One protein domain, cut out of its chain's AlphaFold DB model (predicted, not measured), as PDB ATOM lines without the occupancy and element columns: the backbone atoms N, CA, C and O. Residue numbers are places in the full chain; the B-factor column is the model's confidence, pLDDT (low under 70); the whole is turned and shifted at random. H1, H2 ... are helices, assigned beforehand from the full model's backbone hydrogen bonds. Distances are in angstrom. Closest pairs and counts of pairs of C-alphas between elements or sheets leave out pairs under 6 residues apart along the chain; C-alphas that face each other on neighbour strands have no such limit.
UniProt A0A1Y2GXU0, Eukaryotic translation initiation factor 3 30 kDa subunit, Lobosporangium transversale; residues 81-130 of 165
ATOM      1  N   GLU A  81      20.154 -10.609  30.381       91.31
ATOM      2  CA  GLU A  81      18.789 -10.048  30.423       91.31
ATOM      3  C   GLU A  81      17.986 -10.461  31.670       91.31
ATOM      4  O   GLU A  81      17.188  -9.690  32.194       91.31
ATOM      5  N   LYS A  82      18.217 -11.673  32.186       92.38
ATOM      6  CA  LYS A  82      17.509 -12.201  33.367       92.38
ATOM      7  C   LYS A  82      18.047 -11.671  34.702       92.38
ATOM      8  O   LYS A  82      17.501 -12.013  35.748       92.38
ATOM      9  N   GLN A  83      19.127 -10.891  34.692       92.88
ATOM     10  CA  GLN A  83      19.699 -10.317  35.908       92.88
ATOM     11  C   GLN A  83      18.811  -9.176  36.414       92.88
ATOM     12  O   GLN A  83      18.408  -8.306  35.647       92.88
ATOM     13  N   GLY A  84      18.539  -9.130  37.721       92.62
ATOM     14  CA  GLY A  84      17.619  -8.138  38.299       92.62
ATOM     15  C   GLY A  84      18.043  -6.675  38.096       92.62
ATOM     16  O   GLY A  84      17.200  -5.786  38.080       92.62
ATOM     17  N   LEU A  85      19.338  -6.425  37.891       93.50
ATOM     18  CA  LEU A  85      19.905  -5.092  37.662       93.50
ATOM     19  C   LEU A  85      20.024  -4.721  36.174       93.50
ATOM     20  O   LEU A  85      20.554  -3.661  35.854       93.50
ATOM     21  N   TYR A  86      19.539  -5.566  35.258       93.81
ATOM     22  CA  TYR A  86      19.725  -5.382  33.817       93.81
ATOM     23  C   TYR A  86      19.136  -4.062  33.299       93.81
ATOM     24  O   TYR A  86      19.767  -3.375  32.502       93.81
ATOM     25  N   VAL A  87      17.965  -3.661  33.801       92.94
ATOM     26  CA  VAL A  87      17.325  -2.393  33.410       92.94
ATOM     27  C   VAL A  87      18.169  -1.192  33.844       92.94
ATOM     28  O   VAL A  87      18.468  -0.332  33.021       92.94
ATOM     29  N   SER A  88      18.628  -1.171  35.099       94.25
ATOM     30  CA  SER A  88      19.482  -0.090  35.615       94.25
ATOM     31  C   SER A  88      20.835  -0.028  34.894       94.25
ATOM     32  O   SER A  88      21.339   1.056  34.599       94.25
ATOM     33  N   PHE A  89      21.402  -1.188  34.549       94.94
ATOM     34  CA  PHE A  89      22.599  -1.274  33.718       94.94
ATOM     35  C   PHE A  89      22.381  -0.646  32.334       94.94
ATOM     36  O   PHE A  89      23.197   0.167  31.903       94.94
ATOM     37  N   LEU A  90      21.276  -0.978  31.653       93.44
ATOM     38  CA  LEU A  90      20.967  -0.422  30.334       93.44
ATOM     39  C   LEU A  90      20.799   1.102  30.377       93.44
ATOM     40  O   LEU A  90      21.300   1.789  29.491       93.44
ATOM     41  N   GLU A  91      20.142   1.642  31.405       91.94
ATOM     42  CA  GLU A  91      20.004   3.093  31.592       91.94
ATOM     43  C   GLU A  91      21.365   3.795  31.692       91.94
ATOM     44  O   GLU A  91      21.608   4.791  31.003       91.94
ATOM     45  N   GLY A  92      22.271   3.255  32.514       94.25
ATOM     46  CA  GLY A  92      23.637   3.762  32.646       94.25
ATOM     47  C   GLY A  92      24.415   3.679  31.331       94.25
ATOM     48  O   GLY A  92      24.998   4.675  30.898       94.25
ATOM     49  N   LEU A  93      24.342   2.527  30.659       93.88
ATOM     50  CA  LEU A  93      25.013   2.276  29.385       93.88
ATOM     51  C   LEU A  93      24.556   3.255  28.296       93.88
ATOM     52  O   LEU A  93      25.386   3.878  27.638       93.88
ATOM     53  N   PHE A  94      23.244   3.437  28.111       92.56
ATOM     54  CA  PHE A  94      22.726   4.365  27.102       92.56
ATOM     55  C   PHE A  94      23.131   5.809  27.389       92.56
ATOM     56  O   PHE A  94      23.446   6.552  26.454       92.56
ATOM     57  N   ARG A  95      23.158   6.207  28.667       92.38
ATOM     58  CA  ARG A  95      23.616   7.538  29.069       92.38
ATOM     59  C   ARG A  95      25.089   7.744  28.735       92.38
ATOM     60  O   ARG A  95      25.425   8.792  28.196       92.38
ATOM     61  N   GLU A  96      25.945   6.773  29.042       94.50
ATOM     62  CA  GLU A  96      27.388   6.848  28.796       94.50
ATOM     63  C   GLU A  96      27.720   6.858  27.299       94.50
ATOM     64  O   GLU A  96      28.435   7.745  26.835       94.50
ATOM     65  N   LEU A  97      27.098   5.974  26.512       92.62
ATOM     66  CA  LEU A  97      27.265   5.933  25.052       92.62
ATOM     67  C   LEU A  97      26.786   7.218  24.357       92.62
ATOM     68  O   LEU A  97      27.300   7.584  23.300       92.62
ATOM     69  N   SER A  98      25.810   7.913  24.943       93.31
ATOM     70  CA  SER A  98      25.221   9.121  24.356       93.31
ATOM     71  C   SER A  98      25.943  10.417  24.734       93.31
ATOM     72  O   SER A  98      25.589  11.463  24.194       93.31
ATOM     73  N   GLN A  99      26.954  10.394  25.614       93.38
ATOM     74  CA  GLN A  99      27.615  11.623  26.092       93.38
ATOM     75  C   GLN A  99      28.251  12.455  24.968       93.38
ATOM     76  O   GLN A  99      28.255  13.682  25.039       93.38
ATOM     77  N   GLY A 100      28.775  11.799  23.928       92.69
ATOM     78  CA  GLY A 100      29.385  12.458  22.767       92.69
ATOM     79  C   GLY A 100      28.422  12.740  21.609       92.69
ATOM     80  O   GLY A 100      28.841  13.265  20.578       92.69
ATOM     81  N   VAL A 101      27.147  12.362  21.735       92.94
ATOM     82  CA  VAL A 101      26.150  12.477  20.667       92.94
ATOM     83  C   VAL A 101      25.401  13.806  20.790       92.94
ATOM     84  O   VAL A 101      25.149  14.306  21.883       92.94
ATOM     85  N   ARG A 102      25.021  14.402  19.655       95.12
ATOM     86  CA  ARG A 102      24.253  15.657  19.632       95.12
ATOM     87  C   ARG A 102      22.846  15.463  20.188       95.12
ATOM     88  O   ARG A 102      22.224  14.420  19.990       95.12
ATOM     89  N   ASP A 103      22.292  16.527  20.756       93.38
ATOM     90  CA  ASP A 103      20.946  16.563  21.334       93.38
ATOM     91  C   ASP A 103      19.851  16.086  20.361       93.38
ATOM     92  O   ASP A 103      18.960  15.330  20.743       93.38
ATOM     93  N   VAL A 104      19.929  16.475  19.085       95.44
ATOM     94  CA  VAL A 104      18.963  16.060  18.054       95.44
ATOM     95  C   VAL A 104      18.974  14.547  17.842       95.44
ATOM     96  O   VAL A 104      17.916  13.942  17.675       95.44
ATOM     97  N   ASP A 105      20.151  13.928  17.856       93.56
ATOM     98  CA  ASP A 105      20.292  12.495  17.615       93.56
ATOM     99  C   ASP A 105      19.885  11.687  18.861       93.56
ATOM    100  O   ASP A 105      19.183  10.685  18.731       93.56
ATOM    101  N   VAL A 106      20.157  12.197  20.069       94.44
ATOM    102  CA  VAL A 106      19.629  11.625  21.324       94.44
ATOM    103  C   VAL A 106      18.096  11.655  21.355       94.44
ATOM    104  O   VAL A 106      17.465  10.660  21.715       94.44
ATOM    105  N   ARG A 107      17.463  12.757  20.919       94.44
ATOM    106  CA  ARG A 107      15.992  12.825  20.822       94.44
ATOM    107  C   ARG A 107      15.427  11.792  19.845       94.44
ATOM    108  O   ARG A 107      14.388  11.207  20.139       94.44
ATOM    109  N   LYS A 108      16.109  11.519  18.725       94.88
ATOM    110  CA  LYS A 108      15.695  10.449  17.797       94.88
ATOM    111  C   LYS A 108      15.711   9.083  18.482       94.88
ATOM    112  O   LYS A 108      14.744   8.340  18.333       94.88
ATOM    113  N   PHE A 109      16.756   8.775  19.256       92.38
ATOM    114  CA  PHE A 109      16.842   7.517  20.007       92.38
ATOM    115  C   PHE A 109      15.700   7.377  21.018       92.38
ATOM    116  O   PHE A 109      15.059   6.325  21.089       92.38
ATOM    117  N   ALA A 110      15.388   8.455  21.742       92.94
ATOM    118  CA  ALA A 110      14.264   8.485  22.672       92.94
ATOM    119  C   ALA A 110      12.935   8.181  21.962       92.94
ATOM    120  O   ALA A 110      12.192   7.313  22.416       92.94
ATOM    121  N   SER A 111      12.668   8.806  20.810       96.06
ATOM    122  CA  SER A 111      11.460   8.523  20.025       96.06
ATOM    123  C   SER A 111      11.369   7.059  19.589       96.06
ATOM    124  O   SER A 111      10.306   6.458  19.728       96.06
ATOM    125  N   THR A 112      12.466   6.446  19.124       94.50
ATOM    126  CA  THR A 112      12.475   5.006  18.797       94.50
ATOM    127  C   THR A 112      12.165   4.122  20.006       94.50
ATOM    128  O   THR A 112      11.423   3.150  19.869       94.50
ATOM    129  N   LEU A 113      12.669   4.466  21.196       93.69
ATOM    130  CA  LEU A 113      12.372   3.721  22.423       93.69
ATOM    131  C   LEU A 113      10.916   3.901  22.871       93.69
ATOM    132  O   LEU A 113      10.293   2.934  23.304       93.69
ATOM    133  N   THR A 114      10.343   5.099  22.720       95.75
ATOM    134  CA  THR A 114       8.915   5.340  22.985       95.75
ATOM    135  C   THR A 114       8.030   4.519  22.049       95.75
ATOM    136  O   THR A 114       7.078   3.889  22.506       95.75
ATOM    137  N   THR A 115       8.360   4.459  20.754       97.00
ATOM    138  CA  THR A 115       7.648   3.599  19.797       97.00
ATOM    139  C   THR A 115       7.712   2.130  20.215       97.00
ATOM    140  O   THR A 115       6.671   1.480  20.302       97.00
ATOM    141  N   LEU A 116       8.896   1.629  20.583       94.56
ATOM    142  CA  LEU A 116       9.066   0.257  21.070       94.56
ATOM    143  C   LEU A 116       8.251  -0.022  22.347       94.56
ATOM    144  O   LEU A 116       7.677  -1.101  22.500       94.56
ATOM    145  N   ALA A 117       8.185   0.936  23.274       94.50
ATOM    146  CA  ALA A 117       7.386   0.805  24.490       94.50
ATOM    147  C   ALA A 117       5.888   0.669  24.167       94.50
ATOM    148  O   ALA A 117       5.220  -0.226  24.693       94.50
ATOM    149  N   ASN A 118       5.383   1.490  23.242       95.38
ATOM    150  CA  ASN A 118       3.998   1.426  22.775       95.38
ATOM    151  C   ASN A 118       3.689   0.091  22.074       95.38
ATOM    152  O   ASN A 118       2.633  -0.501  22.306       95.38
ATOM    153  N   GLU A 119       4.615  -0.425  21.258       95.06
ATOM    154  CA  GLU A 119       4.494  -1.743  20.618       95.06
ATOM    155  C   GLU A 119       4.405  -2.874  21.648       95.06
ATOM    156  O   GLU A 119       3.496  -3.706  21.578       95.06
ATOM    157  N   LYS A 120       5.287  -2.874  22.658       93.88
ATOM    158  CA  LYS A 120       5.250  -3.857  23.752       93.88
ATOM    159  C   LYS A 120       3.947  -3.778  24.547       93.88
ATOM    160  O   LYS A 120       3.368  -4.815  24.873       93.88
ATOM    161  N   GLN A 121       3.452  -2.572  24.823       92.81
ATOM    162  CA  GLN A 121       2.181  -2.380  25.521       92.81
ATOM    163  C   GLN A 121       1.000  -2.919  24.701       92.81
ATOM    164  O   GLN A 121       0.127  -3.601  25.241       92.81
ATOM    165  N   LYS A 122       0.974  -2.651  23.391       93.56
ATOM    166  CA  LYS A 122      -0.063  -3.164  22.489       93.56
ATOM    167  C   LYS A 122      -0.031  -4.692  22.413       93.56
ATOM    168  O   LYS A 122      -1.075  -5.316  22.599       93.56
ATOM    169  N   ALA A 123       1.150  -5.288  22.244       91.12
ATOM    170  CA  ALA A 123       1.325  -6.739  22.238       91.12
ATOM    171  C   ALA A 123       0.865  -7.382  23.561       91.12
ATOM    172  O   ALA A 123       0.179  -8.404  23.550       91.12
ATOM    173  N   ALA A 124       1.158  -6.752  24.705       88.31
ATOM    174  CA  ALA A 124       0.677  -7.210  26.007       88.31
ATOM    175  C   ALA A 124      -0.860  -7.160  26.112       88.31
ATOM    176  O   ALA A 124      -1.480  -8.121  26.571       88.31
ATOM    177  N   LYS A 125      -1.494  -6.079  25.630       87.88
ATOM    178  CA  LYS A 125      -2.963  -5.951  25.586       87.88
ATOM    179  C   LYS A 125      -3.608  -6.983  24.649       87.88
ATOM    180  O   LYS A 125      -4.657  -7.538  24.976       87.88
ATOM    181  N   GLU A 126      -3.009  -7.270  23.496       85.19
ATOM    182  CA  GLU A 126      -3.498  -8.280  22.544       85.19
ATOM    183  C   GLU A 126      -3.374  -9.708  23.093       85.19
ATOM    184  O   GLU A 126      -4.324 -10.489  22.995       85.19
ATOM    185  N   ALA A 127      -2.266 -10.028  23.767       80.00
ATOM    186  CA  ALA A 127      -2.070 -11.311  24.442       80.00
ATOM    187  C   ALA A 127      -3.064 -11.546  25.599       80.00
ATOM    188  O   ALA A 127      -3.420 -12.685  25.906       80.00
ATOM    189  N   GLN A 128      -3.543 -10.478  26.244       76.25
ATOM    190  CA  GLN A 128      -4.608 -10.573  27.247       76.25
ATOM    191  C   GLN A 128      -5.994 -10.783  26.616       76.25
ATOM    192  O   GLN A 128      -6.818 -11.510  27.175       76.25
ATOM    193  N   LYS A 129      -6.253 -10.204  25.435       67.00
ATOM    194  CA  LYS A 129      -7.520 -10.375  24.704       67.00
ATOM    195  C   LYS A 129      -7.700 -11.795  24.163       67.00
ATOM    196  O   LYS A 129      -8.808 -12.312  24.217       67.00
ATOM    197  N   THR A 130      -6.637 -12.465  23.719       56.66
ATOM    198  CA  THR A 130      -6.706 -13.853  23.216       56.66
ATOM    199  C   THR A 130      -6.958 -14.902  24.307       56.66
ATOM    200  O   THR A 130      -7.463 -15.981  24.001       56.66
TER     201      THR A 130
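Overview. This is residues 81 to 130 of the 165 residues of the protein "Eukaryotic translation initiation factor 3 30 kDa subunit" of Lobosporangium transversale (UniProt A0A1Y2GXU0). Beginning from a short unnamed lead at residues 81 to 85, a shorter helix, H1, and a much longer one, H2, form an open V with a blunt tip, the link at residues 98 to 102. The space between the arms is empty, and H2 makes the longest axis. The printed part has 50 residues with two named helices, H1 then H2, and no named strand; the class is all helix. It is only just loose, close to extended, with a radius of gyration of the C-alphas of 14.3 A, and flat, spanning 45 by 28 by 9 A.

Arrangement. H1, residues 86 to 97, and H2, residues 103 to 130, are apart, with no C-alpha of the one within 8 A of the other. A tight link of 5 residues joins them. In both helices every O i to N i+4 pair is within hydrogen-bond range. Residues 110 to 130, which belong to H2, stand free.

Along the chain. H1 begins at C-alpha 86, (19.725, -5.382, 33.817), and measures 16.2 A from first to last C-alpha. H2 measures 41.1 A and ends at C-alpha 130, (-6.706, -13.853, 23.216).

Size, cuts and confidence. The C-alphas farthest apart, of Gly 100 and Thr 130, are 44.7 A apart. The printed part has no cut. Residues 129 to 130 have pLDDT under 70.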